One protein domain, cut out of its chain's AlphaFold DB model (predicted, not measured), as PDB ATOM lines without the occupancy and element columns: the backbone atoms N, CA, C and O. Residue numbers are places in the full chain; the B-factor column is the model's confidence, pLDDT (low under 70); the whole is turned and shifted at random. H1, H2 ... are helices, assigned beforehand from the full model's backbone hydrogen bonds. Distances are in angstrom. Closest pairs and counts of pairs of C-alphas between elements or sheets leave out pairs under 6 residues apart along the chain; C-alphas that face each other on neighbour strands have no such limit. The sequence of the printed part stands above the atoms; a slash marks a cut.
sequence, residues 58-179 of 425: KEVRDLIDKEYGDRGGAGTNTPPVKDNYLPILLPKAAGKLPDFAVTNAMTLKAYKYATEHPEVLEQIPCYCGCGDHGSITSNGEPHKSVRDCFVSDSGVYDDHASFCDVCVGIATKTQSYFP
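This is residues 58 to 179 of the 425 residues of an uncharacterized protein of Methanosarcinales archaeon (UniProt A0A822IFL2). Three longer helices make a row, with H7 between H1 and H3; H3 crosses H7 steeply, and the short helix H5 packs on one side of H7 among long loops. The long link of residues 70 to 98 runs round the outside from H1 to the short helix H2, beside H3. The printed part has 122 residues with seven named helices, H1 to H7 in order, and no named strand; the class is all helix, though under half of the residues, 53, are in named elements. It is compact, with a radius of gyration of the C-alphas of 12.8 A, and spans 33 by 27 by 26 A.

H7, residues 165 to 177, is 18.1 A long and ends at C-alpha 177 (130.262, 74.407, 130.779). H3, residues 105 to 116, measures 16.2 A. H1, residues 58 to 69, measures 15.4 A from C-alpha 58 (120.619, 71.012, 127.137). Four residues each make H2, 99 to 102; H4, 118 to 121; H5, 146 to 149; and H6, 160 to 163.

H7 is the hub. It touches H3 at a steep tilt of 62 degrees, the same way, closest at C-alphas 110 and 172, 5.4 A. H1 touches H7 with residues 60 to 64 alone, at a shallow tilt of 26 degrees, opposite ways; C-alphas 60 and 177 are closest, 6.3 A. H5 touches H7, closest at C-alphas 146 and 167, 6.4 A. H4 and H5 only just touch, with 3 pairs of C-alphas within 8 A, closest 121 and 147, 4.8 A. H6 and H7 only just touch, only at the corner, with 3 such pairs, closest 161 and 167, 5.5 A. H2 and H3 touch only at the corner, closest at C-alphas 102 and 108, 4.8 A. H1 and H3 are apart. In H1, H3 and H7 every O i to N i+4 pair is within hydrogen-bond range; the others are too short for one.

C-alphas 70 and 96 are farthest apart, 35.4 A. The printed part has no cut. The links H1 to H2 and H4 to H5 are long, 29 and 24 residues. Mean pLDDT of the printed part is 86.6; residues 72 to 73, 84, 131 and 133 to 140 are under 70.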
ATOM      1  N   LYS A  58     121.523  71.900 126.406       92.12
ATOM      2  CA  LYS A  58     120.619  71.012 127.137       92.12
ATOM      3  C   LYS A  58     121.322  70.270 128.280       92.12
ATOM      4  O   LYS A  58     120.844  70.331 129.402       92.12
ATOM      5  N   GLU A  59     122.481  69.653 128.052       93.94
ATOM      6  CA  GLU A  59     123.247  69.019 129.142       93.94
ATOM      7  C   GLU A  59     123.715  70.025 130.206       93.94
ATOM      8  O   GLU A  59     123.916  69.650 131.360       93.94
ATOM      9  N   VAL A  60     123.929  71.291 129.834       93.62
ATOM     10  CA  VAL A  60     124.257  72.362 130.790       93.62
ATOM     11  C   VAL A  60     123.037  72.746 131.620       93.62
ATOM     12  O   VAL A  60     123.152  72.837 132.841       93.62
ATOM     13  N   ARG A  61     121.869  72.886 130.985       94.25
ATOM     14  CA  ARG A  61     120.577  73.064 131.653       94.25
ATOM     15  C   ARG A  61     120.297  71.919 132.630       94.25
ATOM     16  O   ARG A  61     120.120  72.177 133.812       94.25
ATOM     17  N   ASP A  62     120.372  70.670 132.174       94.31
ATOM     18  CA  ASP A  62     120.124  69.473 132.990       94.31
ATOM     19  C   ASP A  62     121.064  69.392 134.221       94.31
ATOM     20  O   ASP A  62     120.683  68.875 135.272       94.31
ATOM     21  N   LEU A  63     122.292  69.927 134.125       94.31
ATOM     22  CA  LEU A  63     123.237  70.021 135.247       94.31
ATOM     23  C   LEU A  63     122.918  71.159 136.227       94.31
ATOM     24  O   LEU A  63     123.076  70.962 137.432       94.31
ATOM     25  N   ILE A  64     122.488  72.329 135.742       94.62
ATOM     26  CA  ILE A  64     122.045  73.440 136.600       94.62
ATOM     27  C   ILE A  64     120.767  73.053 137.348       94.62
ATOM     28  O   ILE A  64     120.718  73.195 138.569       94.62
ATOM     29  N   ASP A  65     119.777  72.509 136.642       92.25
ATOM     30  CA  ASP A  65     118.481  72.127 137.205       92.25
ATOM     31  C   ASP A  65     118.645  71.059 138.289       92.25
ATOM     32  O   ASP A  65     118.042  71.169 139.355       92.25
ATOM     33  N   LYS A  66     119.550  70.094 138.084       91.81
ATOM     34  CA  LYS A  66     119.935  69.142 139.129       91.81
ATOM     35  C   LYS A  66     120.646  69.812 140.308       91.81
ATOM     36  O   LYS A  66     120.295  69.572 141.454       91.81
ATOM     37  N   GLU A  67     121.673  70.625 140.064       90.69
ATOM     38  CA  GLU A  67     122.498  71.163 141.154       90.69
ATOM     39  C   GLU A  67     121.771  72.203 142.026       90.69
ATOM     40  O   GLU A  67     122.114  72.351 143.204       90.69
ATOM     41  N   TYR A  68     120.809  72.936 141.462       89.62
ATOM     42  CA  TYR A  68     120.116  74.036 142.135       89.62
ATOM     43  C   TYR A  68     118.637  73.748 142.432       89.62
ATOM     44  O   TYR A  68     118.156  74.203 143.469       89.62
ATOM     45  N   GLY A  69     117.940  72.941 141.624       82.81
ATOM     46  CA  GLY A  69     116.582  72.472 141.934       82.81
ATOM     47  C   GLY A  69     116.541  71.568 143.172       82.81
ATOM     48  O   GLY A  69     115.685  71.751 144.038       82.81
ATOM     49  N   ASP A  70     117.546  70.699 143.348       76.94
ATOM     50  CA  ASP A  70     117.719  69.865 144.553       76.94
ATOM     51  C   ASP A  70     117.920  70.697 145.848       76.94
ATOM     52  O   ASP A  70     117.918  70.143 146.948       76.94
ATOM     53  N   ARG A  71     118.079  72.031 145.756       77.25
ATOM     54  CA  ARG A  71     118.197  72.951 146.907       77.25
ATOM     55  C   ARG A  71     116.858  73.539 147.374       77.25
ATOM     56  O   ARG A  71     116.853  74.351 148.294       77.25
ATOM     57  N   GLY A  72     115.738  73.129 146.775       56.38
ATOM     58  CA  GLY A  72     114.384  73.437 147.256       56.38
ATOM     59  C   GLY A  72     113.760  74.737 146.736       56.38
ATOM     60  O   GLY A  72     112.644  75.062 147.132       56.38
ATOM     61  N   GLY A  73     114.435  75.466 145.844       64.94
ATOM     62  CA  GLY A  73     113.824  76.576 145.112       64.94
ATOM     63  C   GLY A  73     112.988  76.069 143.934       64.94
ATOM     64  O   GLY A  73     113.441  75.208 143.179       64.94
ATOM     65  N   ALA A  74     111.795  76.630 143.729       77.38
ATOM     66  CA  ALA A  74     111.128  76.518 142.434       77.38
ATOM     67  C   ALA A  74     111.959  77.264 141.373       77.38
ATOM     68  O   ALA A  74     112.506  78.336 141.645       77.38
ATOM     69  N   GLY A  75     112.086  76.681 140.181       81.75
ATOM     70  CA  GLY A  75     112.751  77.340 139.059       81.75
ATOM     71  C   GLY A  75     111.842  78.387 138.418       81.75
ATOM     72  O   GLY A  75     110.633  78.176 138.337       81.75
ATOM     73  N   THR A  76     112.418  79.481 137.914       84.94
ATOM     74  CA  THR A  76     111.703  80.446 137.057       84.94
ATOM     75  C   THR A  76     111.006  79.754 135.881       84.94
ATOM     76  O   THR A  76     111.453  78.698 135.423       84.94
ATOM     77  N   ASN A  77     109.961  80.384 135.331       81.62
ATOM     78  CA  ASN A  77     109.140  79.885 134.212       81.62
ATOM     79  C   ASN A  77     109.866  79.887 132.840       81.62
ATOM     80  O   ASN A  77     109.319  80.276 131.807       81.62
ATOM     81  N   THR A  78     111.123  79.447 132.828       87.31
ATOM     82  CA  THR A  78     112.031  79.403 131.683       87.31
ATOM     83  C   THR A  78     111.664  78.240 130.762       87.31
ATOM     84  O   THR A  78     111.746  77.086 131.198       87.31
ATOM     85  N   PRO A  79     111.309  78.488 129.486       84.25
ATOM     86  CA  PRO A  79     110.988  77.420 128.544       84.25
ATOM     87  C   PRO A  79     112.133  76.401 128.384       84.25
ATOM     88  O   PRO A  79     113.300  76.758 128.558       84.25
ATOM     89  N   PRO A  80     111.835  75.147 127.989       85.19
ATOM     90  CA  PRO A  80     112.865  74.177 127.626       85.19
ATOM     91  C   PRO A  80     113.788  74.704 126.520       85.19
ATOM     92  O   PRO A  80     113.322  75.402 125.614       85.19
ATOM     93  N   VAL A  81     115.069  74.322 126.585       86.19
ATOM     94  CA  VAL A  81     116.125  74.679 125.616       86.19
ATOM     95  C   VAL A  81     115.697  74.356 124.179       86.19
ATOM     96  O   VAL A  81     115.117  73.295 123.926       86.19
ATOM     97  N   LYS A  82     116.002  75.252 123.230       76.69
ATOM     98  CA  LYS A  82     115.673  75.105 121.802       76.69
ATOM     99  C   LYS A  82     116.898  75.370 120.934       76.69
ATOM    100  O   LYS A  82     117.503  76.431 121.030       76.69
ATOM    101  N   ASP A  83     117.183  74.460 120.007       70.69
ATOM    102  CA  ASP A  83     118.330  74.582 119.091       70.69
ATOM    103  C   ASP A  83     118.233  75.820 118.174       70.69
ATOM    104  O   ASP A  83     119.245  76.405 117.804       70.69
ATOM    105  N   ASN A  84     117.003  76.254 117.870       69.38
ATOM    106  CA  ASN A  84     116.687  77.453 117.084       69.38
ATOM    107  C   ASN A  84     116.139  78.595 117.970       69.38
ATOM    108  O   ASN A  84     115.159  79.248 117.606       69.38
ATOM    109  N   TYR A  85     116.687  78.791 119.173       76.31
ATOM    110  CA  TYR A  85     116.274  79.897 120.042       76.31
ATOM    111  C   TYR A  85     116.670  81.257 119.441       76.31
ATOM    112  O   TYR A  85     117.822  81.469 119.069       76.31
ATOM    113  N   LEU A  86     115.707  82.180 119.363       75.38
ATOM    114  CA  LEU A  86     115.953  83.586 119.052       75.38
ATOM    115  C   LEU A  86     115.990  84.358 120.379       75.38
ATOM    116  O   LEU A  86     114.951  84.410 121.044       75.38
ATOM    117  N   PRO A  87     117.143  84.922 120.772       79.19
ATOM    118  CA  PRO A  87     117.289  85.612 122.034       79.19
ATOM    119  C   PRO A  87     116.700  87.014 121.976       79.19
ATOM    120  O   PRO A  87     116.559  87.621 120.909       79.19
ATOM    121  N   ILE A  88     116.369  87.527 123.149       82.44
ATOM    122  CA  ILE A  88     115.787  88.852 123.323       82.44
ATOM    123  C   ILE A  88     116.899  89.908 123.273       82.44
ATOM    124  O   ILE A  88     116.722  90.952 122.641       82.44
ATOM    125  N   LEU A  89     118.070  89.610 123.848       80.81
ATOM    126  CA  LEU A  89     119.286  90.415 123.708       80.81
ATOM    127  C   LEU A  89     120.289  89.757 122.745       80.81
ATOM    128  O   LEU A  89     120.500  88.547 122.774       80.81
ATOM    129  N   LEU A  90     120.984  90.558 121.926       82.31
ATOM    130  CA  LEU A  90     122.148  90.058 121.182       82.31
ATOM    131  C   LEU A  90     123.373  89.873 122.100       82.31
ATOM    132  O   LEU A  90     123.645  90.757 122.921       82.31
ATOM    133  N   PRO A  91     124.187  88.823 121.868       84.81
ATOM    134  CA  PRO A  91     125.562  88.733 122.358       84.81
ATOM    135  C   PRO A  91     126.366  89.999 122.036       84.81
ATOM    136  O   PRO A  91     126.432  90.425 120.877       84.81
ATOM    137  N   LYS A  92     126.997  90.609 123.046       85.00
ATOM    138  CA  LYS A  92     127.843  91.805 122.885       85.00
ATOM    139  C   LYS A  92     129.017  91.780 123.866       85.00
ATOM    140  O   LYS A  92     128.855  91.385 125.012       85.00
ATOM    141  N   ALA A  93     130.193  92.247 123.446       85.75
ATOM    142  CA  ALA A  93     131.349  92.348 124.342       85.75
ATOM    143  C   ALA A  93     131.025  93.208 125.582       85.75
ATOM    144  O   ALA A  93     130.410  94.273 125.449       85.75
ATOM    145  N   ALA A  94     131.448  92.782 126.776       83.62
ATOM    146  CA  ALA A  94     131.163  93.526 127.998       83.62
ATOM    147  C   ALA A  94     131.946  94.852 128.046       83.62
ATOM    148  O   ALA A  94     133.174  94.871 128.160       83.62
ATOM    149  N   GLY A  95     131.216  95.970 127.958       83.19
ATOM    150  CA  GLY A  95     131.754  97.328 128.085       83.19
ATOM    151  C   GLY A  95     132.040  97.731 129.540       83.19
ATOM    152  O   GLY A  95     132.339  96.889 130.388       83.19
ATOM    153  N   LYS A  96     131.916  99.028 129.864       88.69
ATOM    154  CA  LYS A  96     131.910  99.453 131.275       88.69
ATOM    155  C   LYS A  96     130.649  98.895 131.951       88.69
ATOM    156  O   LYS A  96     129.539  99.225 131.540       88.69
ATOM    157  N   LEU A  97     130.839  98.078 132.983       91.94
ATOM    158  CA  LEU A  97     129.771  97.597 133.860       91.94
ATOM    159  C   LEU A  97     129.487  98.609 134.995       91.94
ATOM    160  O   LEU A  97     130.372  99.411 135.313       91.94
ATOM    161  N   PRO A  98     128.284  98.594 135.602       89.19
ATOM    162  CA  PRO A  98     127.962  99.410 136.775       89.19
ATOM    163  C   PRO A  98     128.777  99.026 138.011       89.19
ATOM    164  O   PRO A  98     129.284  97.911 138.113       89.19
ATOM    165  N   ASP A  99     128.838  99.922 138.993       92.69
ATOM    166  CA  ASP A  99     129.710  99.735 140.155       92.69
ATOM    167  C   ASP A  99     129.253  98.561 141.060       92.69
ATOM    168  O   ASP A  99     130.087  97.829 141.592       92.69
ATOM    169  N   PHE A 100     127.943  98.274 141.139       88.62
ATOM    170  CA  PHE A 100     127.413  97.069 141.808       88.62
ATOM    171  C   PHE A 100     127.891  95.760 141.149       88.62
ATOM    172  O   PHE A 100     128.191  94.772 141.824       88.62
ATOM    173  N   ALA A 101     128.054  95.769 139.823       91.12
ATOM    174  CA  ALA A 101     128.480  94.615 139.040       91.12
ATOM    175  C   ALA A 101     129.991  94.331 139.143       91.12
ATOM    176  O   ALA A 101     130.440  93.290 138.668       91.12
ATOM    177  N   VAL A 102     130.789  95.217 139.759       91.00
ATOM    178  CA  VAL A 102     132.249  95.042 139.923       91.00
ATOM    179  C   VAL A 102     132.691  94.810 141.376       91.00
ATOM    180  O   VAL A 102     133.888  94.737 141.646       91.00
ATOM    181  N   THR A 103     131.740  94.646 142.301       84.06
ATOM    182  CA  THR A 103     131.953  94.478 143.757       84.06
ATOM    183  C   THR A 103     132.907  93.345 144.145       84.06
ATOM    184  O   THR A 103     133.640  93.466 145.125       84.06
ATOM    185  N   ASN A 104     132.933  92.246 143.389       90.88
ATOM    186  CA  ASN A 104     133.923  91.177 143.533       90.88
ATOM    187  C   ASN A 104     134.158  90.445 142.196       90.88
ATOM    188  O   ASN A 104     133.404  90.607 141.235       90.88
ATOM    189  N   ALA A 105     135.194  89.602 142.135       92.19
ATOM    190  CA  ALA A 105     135.608  88.918 140.907       92.19
ATOM    191  C   ALA A 105     134.581  87.908 140.347       92.19
ATOM    192  O   ALA A 105     134.541  87.709 139.131       92.19
ATOM    193  N   MET A 106     133.754  87.279 141.189       91.50
ATOM    194  CA  MET A 106     132.712  86.339 140.751       91.50
ATOM    195  C   MET A 106     131.480  87.077 140.229       91.50
ATOM    196  O   MET A 106     131.002  86.740 139.148       91.50
ATOM    197  N   THR A 107     131.036  88.133 140.916       93.31
ATOM    198  CA  THR A 107     129.982  89.035 140.424       93.31
ATOM    199  C   THR A 107     130.397  89.669 139.093       93.31
ATOM    200  O   THR A 107     129.681  89.530 138.104       93.31
ATOM    201  N   LEU A 108     131.613  90.222 139.001       94.94
ATOM    202  CA  LEU A 108     132.186  90.756 137.757       94.94
ATOM    203  C   LEU A 108     132.163  89.735 136.612       94.94
ATOM    204  O   LEU A 108     131.783  90.060 135.488       94.94
ATOM    205  N   LYS A 109     132.561  88.490 136.890       95.69
ATOM    206  CA  LYS A 109     132.545  87.396 135.914       95.69
ATOM    207  C   LYS A 109     131.119  87.048 135.466       95.69
ATOM    208  O   LYS A 109     130.902  86.839 134.274       95.69
ATOM    209  N   ALA A 110     130.158  87.026 136.390       97.19
ATOM    210  CA  ALA A 110     128.755  86.742 136.105       97.19
ATOM    211  C   ALA A 110     128.109  87.826 135.225       97.19
ATOM    212  O   ALA A 110     127.551  87.495 134.182       97.19
ATOM    213  N   TYR A 111     128.261  89.110 135.574       96.75
ATOM    214  CA  TYR A 111     127.731  90.221 134.772       96.75
ATOM    215  C   TYR A 111     128.374  90.306 133.385       96.75
ATOM    216  O   TYR A 111     127.671  90.560 132.406       96.75
ATOM    217  N   LYS A 112     129.682  90.034 133.260       96.12
ATOM    218  CA  LYS A 112     130.319  89.895 131.941       96.12
ATOM    219  C   LYS A 112     129.664  88.791 131.120       96.12
ATOM    220  O   LYS A 112     129.212  89.067 130.016       96.12
ATOM    221  N   TYR A 113     129.521  87.588 131.679       96.94
ATOM    222  CA  TYR A 113     128.899  86.476 130.960       96.94
ATOM    223  C   TYR A 113     127.428  86.735 130.604       96.94
ATOM    224  O   TYR A 113     127.015  86.402 129.503       96.94
ATOM    225  N   ALA A 114     126.653  87.397 131.466       96.00
ATOM    226  CA  ALA A 114     125.280  87.803 131.153       96.00
ATOM    227  C   ALA A 114     125.191  88.883 130.055       96.00
ATOM    228  O   ALA A 114     124.175  88.988 129.374       96.00
ATOM    229  N   THR A 115     126.254  89.669 129.864       93.81
ATOM    230  CA  THR A 115     126.368  90.655 128.775       93.81
ATOM    231  C   THR A 115     126.807  90.006 127.463       93.81
ATOM    232  O   THR A 115     126.296  90.335 126.394       93.81
ATOM    233  N   GLU A 116     127.777  89.097 127.558       93.81
ATOM    234  CA  GLU A 116     128.449  88.453 126.429       93.81
ATOM    235  C   GLU A 116     127.638  87.282 125.871       93.81
ATOM    236  O   GLU A 116     127.664  87.068 124.662       93.81
ATOM    237  N   HIS A 117     126.877  86.594 126.729       94.88
ATOM    238  CA  HIS A 117     126.107  85.390 126.411       94.88
ATOM    239  C   HIS A 117     124.663  85.377 126.979       94.88
ATOM    240  O   HIS A 117     124.267  84.421 127.665       94.88
ATOM    241  N   PRO A 118     123.840  86.416 126.725       93.19
ATOM    242  CA  PRO A 118     122.446  86.443 127.171       93.19
ATOM    243  C   PRO A 118     121.597  85.336 126.527       93.19
ATOM    244  O   PRO A 118     120.725  84.786 127.188       93.19
ATOM    245  N   GLU A 119     121.896  84.923 125.293       91.62
ATOM    246  CA  GLU A 119     121.211  83.857 124.547       91.62
ATOM    247  C   GLU A 119     121.347  82.468 125.189       91.62
ATOM    248  O   GLU A 119     120.534  81.567 124.946       91.62
ATOM    249  N   VAL A 120     122.381  82.305 126.018       94.56
ATOM    250  CA  VAL A 120     122.570  81.141 126.884       94.56
ATOM    251  C   VAL A 120     121.735  81.301 128.150       94.56
ATOM    252  O   VAL A 120     120.933  80.425 128.470       94.56
ATOM    253  N   LEU A 121     121.906  82.413 128.874       95.75
ATOM    254  CA  LEU A 121     121.261  82.614 130.175       95.75
ATOM    255  C   LEU A 121     119.733  82.781 130.085       95.75
ATOM    256  O   LEU A 121     119.044  82.441 131.039       95.75
ATOM    257  N   GLU A 122     119.189  83.224 128.949       93.69
ATOM    258  CA  GLU A 122     117.744  83.281 128.664       93.69
ATOM    259  C   GLU A 122     117.080  81.888 128.634       93.69
ATOM    260  O   GLU A 122     115.864  81.775 128.777       93.69
ATOM    261  N   GLN A 123     117.868  80.815 128.493       93.88
ATOM    262  CA  GLN A 123     117.397  79.422 128.498       93.88
ATOM    263  C   GLN A 123     117.725  78.671 129.805       93.88
ATOM    264  O   GLN A 123     117.306  77.523 129.982       93.88
ATOM    265  N   ILE A 124     118.432  79.315 130.739       95.75
ATOM    266  CA  ILE A 124     118.796  78.787 132.061       95.75
ATOM    267  C   ILE A 124     117.910  79.460 133.129       95.75
ATOM    268  O   ILE A 124     117.681  80.668 133.055       95.75
ATOM    269  N   PRO A 125     117.381  78.723 134.121       93.75
ATOM    270  CA  PRO A 125     116.441  79.264 135.086       93.75
ATOM    271  C   PRO A 125     117.179  79.867 136.280       93.75
ATOM    272  O   PRO A 125     118.321  79.500 136.577       93.75
ATOM    273  N   CYS A 126     116.510  80.749 137.015       90.50
ATOM    274  CA  CYS A 126     116.935  81.070 138.368       90.50
ATOM    275  C   CYS A 126     116.244  80.145 139.379       90.50
ATOM    276  O   CYS A 126     115.071  79.816 139.227       90.50
ATOM    277  N   TYR A 127     116.980  79.768 140.427       91.25
ATOM    278  CA  TYR A 127     116.520  78.937 141.548       91.25
ATOM    279  C   TYR A 127     116.654  79.663 142.901       91.25
ATOM    280  O   TYR A 127     116.685  79.031 143.953       91.25
ATOM    281  N   CYS A 128     116.773  80.997 142.904       84.88
ATOM    282  CA  CYS A 128     116.958  81.786 144.131       84.88
ATOM    283  C   CYS A 128     115.704  81.884 145.021       84.88
ATOM    284  O   CYS A 128     115.795  82.409 146.126       84.88
ATOM    285  N   GLY A 129     114.542  81.422 144.546       81.50
ATOM    286  CA  GLY A 129     113.251  81.572 145.228       81.50
ATOM    287  C   GLY A 129     112.564  82.929 145.014       81.50
ATOM    288  O   GLY A 129     111.387  83.054 145.320       81.50
ATOM    289  N   CYS A 130     113.247  83.919 144.432       78.56
ATOM    290  CA  CYS A 130     112.693  85.245 144.122       78.56
ATOM    291  C   CYS A 130     112.207  85.380 142.665       78.56
ATOM    292  O   CYS A 130     112.046  86.495 142.181       78.56
ATOM    293  N   GLY A 131     112.015  84.270 141.941       64.56
ATOM    294  CA  GLY A 131     111.704  84.280 140.503       64.56
ATOM    295  C   GLY A 131     110.375  84.954 140.145       64.56
ATOM    296  O   GLY A 131     110.279  85.607 139.111       64.56
ATOM    297  N   ASP A 132     109.382  84.852 141.029       73.69
ATOM    298  CA  ASP A 132     108.070  85.489 140.863       73.69
ATOM    299  C   ASP A 132     108.069  86.986 141.241       73.69
ATOM    300  O   ASP A 132     107.045  87.655 141.120       73.69
ATOM    301  N   HIS A 133     109.206  87.534 141.688       67.94
ATOM    302  CA  HIS A 133     109.378  88.961 141.955       67.94
ATOM    303  C   HIS A 133     110.079  89.636 140.772       67.94
ATOM    304  O   HIS A 133     111.113  89.163 140.299       67.94
ATOM    305  N   GLY A 134     109.544  90.771 140.322       67.81
ATOM    306  CA  GLY A 134     110.242  91.657 139.398       67.81
ATOM    307  C   GLY A 134     111.119  92.700 140.090       67.81
ATOM    308  O   GLY A 134     111.112  92.854 141.311       67.81
ATOM    309  N   SER A 135     111.851  93.451 139.276       69.50
ATOM    310  CA  SER A 135     112.769  94.511 139.682       69.50
ATOM    311  C   SER A 135     112.412  95.850 139.028       69.50
ATOM    312  O   SER A 135     111.512  95.946 138.188       69.50
ATOM    313  N   ILE A 136     113.175  96.901 139.347       65.75
ATOM    314  CA  ILE A 136     113.075  98.194 138.653       65.75
ATOM    315  C   ILE A 136     113.383  98.046 137.150       65.75
ATOM    316  O   ILE A 136     112.775  98.746 136.341       65.75
ATOM    317  N   THR A 137     114.284  97.140 136.746       59.78
ATOM    318  CA  THR A 137     114.647  96.975 135.325       59.78
ATOM    319  C   THR A 137     113.711  96.035 134.561       59.78
ATOM    320  O   THR A 137     113.538  96.221 133.351       59.78
ATOM    321  N   SER A 138     113.046  95.089 135.241       62.97
ATOM    322  CA  SER A 138     111.941  94.310 134.659       62.97
ATOM    323  C   SER A 138     110.613  95.082 134.625       62.97
ATOM    324  O   SER A 138     109.716  94.706 133.872       62.97
ATOM    325  N   ASN A 139     110.515  96.217 135.335       62.44
ATOM    326  CA  ASN A 139     109.292  97.000 135.584       62.44
ATOM    327  C   ASN A 139     108.276  96.256 136.476       62.44
ATOM    328  O   ASN A 139     107.072  96.353 136.265       62.44
ATOM    329  N   GLY A 140     108.756  95.482 137.453       64.25
ATOM    330  CA  GLY A 140     107.920  94.683 138.360       64.25
ATOM    331  C   GLY A 140     107.463  93.331 137.796       64.25
ATOM    332  O   GLY A 140     106.979  92.498 138.557       64.25
ATOM    333  N   GLU A 141     107.688  93.066 136.508       75.50
ATOM    334  CA  GLU A 141     107.394  91.780 135.864       75.50
ATOM    335  C   GLU A 141     108.281  90.637 136.409       75.50
ATOM    336  O   GLU A 141     109.500  90.830 136.522       75.50
ATOM    337  N   PRO A 142     107.725  89.439 136.687       79.94
ATOM    338  CA  PRO A 142     108.477  88.258 137.116       79.94
ATOM    339  C   PRO A 142     109.656  87.877 136.211       79.94
ATOM    340  O   PRO A 142     109.609  88.006 134.981       79.94
ATOM    341  N   HIS A 143     110.710  87.335 136.818       84.44
ATOM    342  CA  HIS A 143     111.916  86.914 136.111       84.44
ATOM    343  C   HIS A 143     111.670  85.581 135.382       84.44
ATOM    344  O   HIS A 143     111.260  84.571 135.955       84.44
ATOM    345  N   LYS A 144     111.929  85.572 134.073       88.50
ATOM    346  CA  LYS A 144     111.648  84.451 133.159       88.50
ATOM    347  C   LYS A 144     112.810  83.461 133.119       88.50
ATOM    348  O   LYS A 144     112.624  82.315 132.721       88.50
ATOM    349  N   SER A 145     114.007  83.904 133.486       93.50
ATOM    350  CA  SER A 145     115.301  83.251 133.289       93.50
ATOM    351  C   SER A 145     116.346  83.818 134.257       93.50
ATOM    352  O   SER A 145     116.139  84.866 134.869       93.50
ATOM    353  N   VAL A 146     117.514  83.183 134.372       94.81
ATOM    354  CA  VAL A 146     118.613  83.729 135.187       94.81
ATOM    355  C   VAL A 146     119.240  84.985 134.570       94.81
ATOM    356  O   VAL A 146     119.831  85.777 135.301       94.81
ATOM    357  N   ARG A 147     119.083  85.207 133.254       94.62
ATOM    358  CA  ARG A 147     119.521  86.431 132.554       94.62
ATOM    359  C   ARG A 147     118.875  87.682 133.148       94.62
ATOM    360  O   ARG A 147     119.570  88.678 133.341       94.62
ATOM    361  N   ASP A 148     117.593  87.594 133.502       91.44
ATOM    362  CA  ASP A 148     116.793  88.712 134.029       91.44
ATOM    363  C   ASP A 148     117.347  89.282 135.340       91.44
ATOM    364  O   ASP A 148     117.249  90.476 135.592       91.44
ATOM    365  N   CYS A 149     118.008  88.452 136.152       92.25
ATOM    366  CA  CYS A 149     118.636  88.892 137.398       92.25
ATOM    367  C   CYS A 149     119.864  89.803 137.181       92.25
ATOM    368  O   CYS A 149     120.324  90.424 138.136       92.25
ATOM    369  N   PHE A 150     120.415  89.860 135.961       94.62
ATOM    370  CA  PHE A 150     121.593  90.664 135.606       94.62
ATOM    371  C   PHE A 150     121.285  91.781 134.606       94.62
ATOM    372  O   PHE A 150     121.924  92.834 134.651       94.62
ATOM    373  N   VAL A 151     120.384  91.530 133.651       91.56
ATOM    374  CA  VAL A 151     120.071  92.435 132.539       91.56
ATOM    375  C   VAL A 151     118.599  92.285 132.150       91.56
ATOM    376  O   VAL A 151     118.126  91.170 131.952       91.56
ATOM    377  N   SER A 152     117.881  93.387 131.969       87.69
ATOM    378  CA  SER A 152     116.494  93.375 131.488       87.69
ATOM    379  C   SER A 152     116.364  93.034 129.995       87.69
ATOM    380  O   SER A 152     117.312  93.176 129.218       87.69
ATOM    381  N   ASP A 153     115.135  92.753 129.544       82.00
ATOM    382  CA  ASP A 153     114.760  92.727 128.114       82.00
ATOM    383  C   ASP A 153     115.096  94.041 127.366       82.00
ATOM    384  O   ASP A 153     115.185  94.055 126.139       82.00
ATOM    385  N   SER A 154     115.307  95.154 128.084       76.75
ATOM    386  CA  SER A 154     115.732  96.453 127.538       76.75
ATOM    387  C   SER A 154     117.250  96.699 127.616       76.75
ATOM    388  O   SER A 154     117.715  97.804 127.326       76.75
ATOM    389  N   GLY A 155     118.045  95.683 127.966       84.12
ATOM    390  CA  GLY A 155     119.507  95.758 127.994       84.12
ATOM    391  C   GLY A 155     120.082  96.601 129.139       84.12
ATOM    392  O   GLY A 155     121.274  96.921 129.104       84.12
ATOM    393  N   VAL A 156     119.250  96.974 130.118       86.44
ATOM    394  CA  VAL A 156     119.623  97.725 131.325       86.44
ATOM    395  C   VAL A 156     120.125  96.739 132.375       86.44
ATOM    396  O   VAL A 156     119.507  95.701 132.580       86.44
ATOM    397  N   TYR A 157     121.246  97.048 133.028       90.12
ATOM    398  CA  TYR A 157     121.786  96.203 134.093       90.12
ATOM    399  C   TYR A 157     120.952  96.302 135.364       90.12
ATOM    400  O   TYR A 157     120.671  97.404 135.831       90.12
ATOM    401  N   ASP A 158     120.649  95.145 135.933       89.12
ATOM    402  CA  ASP A 158     119.940  94.982 137.194       89.12
ATOM    403  C   ASP A 158     120.926  94.710 138.334       89.12
ATOM    404  O   ASP A 158     121.917  94.016 138.110       89.12
ATOM    405  N   ASP A 159     120.706  95.227 139.541       88.12
ATOM    406  CA  ASP A 159     121.598  95.020 140.689       88.12
ATOM    407  C   ASP A 159     121.240  93.792 141.544       88.12
ATOM    408  O   ASP A 159     122.080  93.343 142.330       88.12
ATOM    409  N   HIS A 160     120.070  93.174 141.344       84.81
ATOM    410  CA  HIS A 160     119.567  92.025 142.112       84.81
ATOM    411  C   HIS A 160     120.563  90.853 142.143       84.81
ATOM    412  O   HIS A 160     120.866  90.323 143.217       84.81
ATOM    413  N   ALA A 161     121.158  90.462 141.008       90.25
ATOM    414  CA  ALA A 161     122.168  89.398 141.011       90.25
ATOM    415  C   ALA A 161     123.469  89.770 141.738       90.25
ATOM    416  O   ALA A 161     124.161  88.864 142.200       90.25
ATOM    417  N   SER A 162     123.817  91.053 141.890       89.12
ATOM    418  CA  SER A 162     125.039  91.450 142.608       89.12
ATOM    419  C   SER A 162     125.005  91.097 144.098       89.12
ATOM    420  O   SER A 162     126.064  90.901 144.696       89.12
ATOM    421  N   PHE A 163     123.800  90.914 144.650       86.94
ATOM    422  CA  PHE A 163     123.538  90.493 146.029       86.94
ATOM    423  C   PHE A 163     123.105  89.017 146.153       86.94
ATOM    424  O   PHE A 163     122.746  88.580 147.245       86.94
ATOM    425  N   CYS A 164     123.123  88.232 145.064       88.25
ATOM    426  CA  CYS A 164     122.600  86.862 145.052       88.25
ATOM    427  C   CYS A 164     123.624  85.824 144.561       88.25
ATOM    428  O   CYS A 164     123.787  85.589 143.358       88.25
ATOM    429  N   ASP A 165     124.240  85.109 145.511       90.62
ATOM    430  CA  ASP A 165     125.179  84.005 145.250       90.62
ATOM    431  C   ASP A 165     124.583  82.887 144.378       90.62
ATOM    432  O   ASP A 165     125.313  82.224 143.639       90.62
ATOM    433  N   VAL A 166     123.260  82.678 144.415       92.19
ATOM    434  CA  VAL A 166     122.579  81.697 143.552       92.19
ATOM    435  C   VAL A 166     122.612  82.148 142.089       92.19
ATOM    436  O   VAL A 166     123.019  81.370 141.228       92.19
ATOM    437  N   CYS A 167     122.271  83.407 141.797       93.44
ATOM    438  CA  CYS A 167     122.341  83.967 140.443       93.44
ATOM    439  C   CYS A 167     123.780  83.947 139.903       93.44
ATOM    440  O   CYS A 167     124.032  83.438 138.807       93.44
ATOM    441  N   VAL A 168     124.738  84.446 140.692       96.00
ATOM    442  CA  VAL A 168     126.174  84.475 140.353       96.00
ATOM    443  C   VAL A 168     126.729  83.060 140.164       96.00
ATOM    444  O   VAL A 168     127.466  82.803 139.206       96.00
ATOM    445  N   GLY A 169     126.349  82.117 141.027       95.50
ATOM    446  CA  GLY A 169     126.732  80.710 140.939       95.50
ATOM    447  C   GLY A 169     126.209  80.030 139.674       95.50
ATOM    448  O   GLY A 169     126.987  79.389 138.964       95.50
ATOM    449  N   ILE A 170     124.927  80.209 139.343       96.38
ATOM    450  CA  ILE A 170     124.314  79.654 138.126       96.38
ATOM    451  C   ILE A 170     124.985  80.225 136.870       96.38
ATOM    452  O   ILE A 170     125.419  79.455 136.009       96.38
ATOM    453  N   ALA A 171     125.140  81.549 136.771       97.25
ATOM    454  CA  ALA A 171     125.746  82.191 135.602       97.25
ATOM    455  C   ALA A 171     127.214  81.772 135.400       97.25
ATOM    456  O   ALA A 171     127.608  81.370 134.304       97.25
ATOM    457  N   THR A 172     128.029  81.784 136.462       96.44
ATOM    458  CA  THR A 172     129.456  81.414 136.365       96.44
ATOM    459  C   THR A 172     129.693  79.914 136.177       96.44
ATOM    460  O   THR A 172     130.702  79.538 135.572       96.44
ATOM    461  N   LYS A 173     128.772  79.051 136.631       95.62
ATOM    462  CA  LYS A 173     128.794  77.610 136.336       95.62
ATOM    463  C   LYS A 173     128.347  77.316 134.906       95.62
ATOM    464  O   LYS A 173     129.032  76.559 134.220       95.62
ATOM    465  N   THR A 174     127.299  77.977 134.420       96.19
ATOM    466  CA  THR A 174     126.879  77.911 133.011       96.19
ATOM    467  C   THR A 174     128.033  78.306 132.088       96.19
ATOM    468  O   THR A 174     128.395  77.528 131.208       96.19
ATOM    469  N   GLN A 175     128.725  79.418 132.374       95.62
ATOM    470  CA  GLN A 175     129.943  79.811 131.655       95.62
ATOM    471  C   GLN A 175     131.031  78.730 131.670       95.62
ATOM    472  O   GLN A 175     131.711  78.535 130.668       95.62
ATOM    473  N   SER A 176     131.216  78.017 132.787       94.75
ATOM    474  CA  SER A 176     132.236  76.963 132.885       94.75
ATOM    475  C   SER A 176     131.945  75.736 132.011       94.75
ATOM    476  O   SER A 176     132.876  75.019 131.651       94.75
ATOM    477  N   TYR A 177     130.680  75.514 131.642       92.56
ATOM    478  CA  TYR A 177     130.262  74.407 130.779       92.56
ATOM    479  C   TYR A 177     129.974  74.826 129.326       92.56
ATOM    480  O   TYR A 177     130.120  73.996 128.427       92.56
ATOM    481  N   PHE A 178     129.594  76.086 129.084       92.31
ATOM    482  CA  PHE A 178     129.223  76.620 127.767       92.31
ATOM    483  C   PHE A 178     129.903  77.978 127.450       92.31
ATOM    484  O   PHE A 178     129.230  78.983 127.203       92.31
ATOM    485  N   PRO A 179     131.249  78.055 127.464       89.50
ATOM    486  CA  PRO A 179     131.982  79.327 127.439       89.50
ATOM    487  C   PRO A 179     131.953  80.085 126.103       89.50
ATOM    488  O   PRO A 179     132.448  81.204 126.057       89.50
TER     489      PRO A 179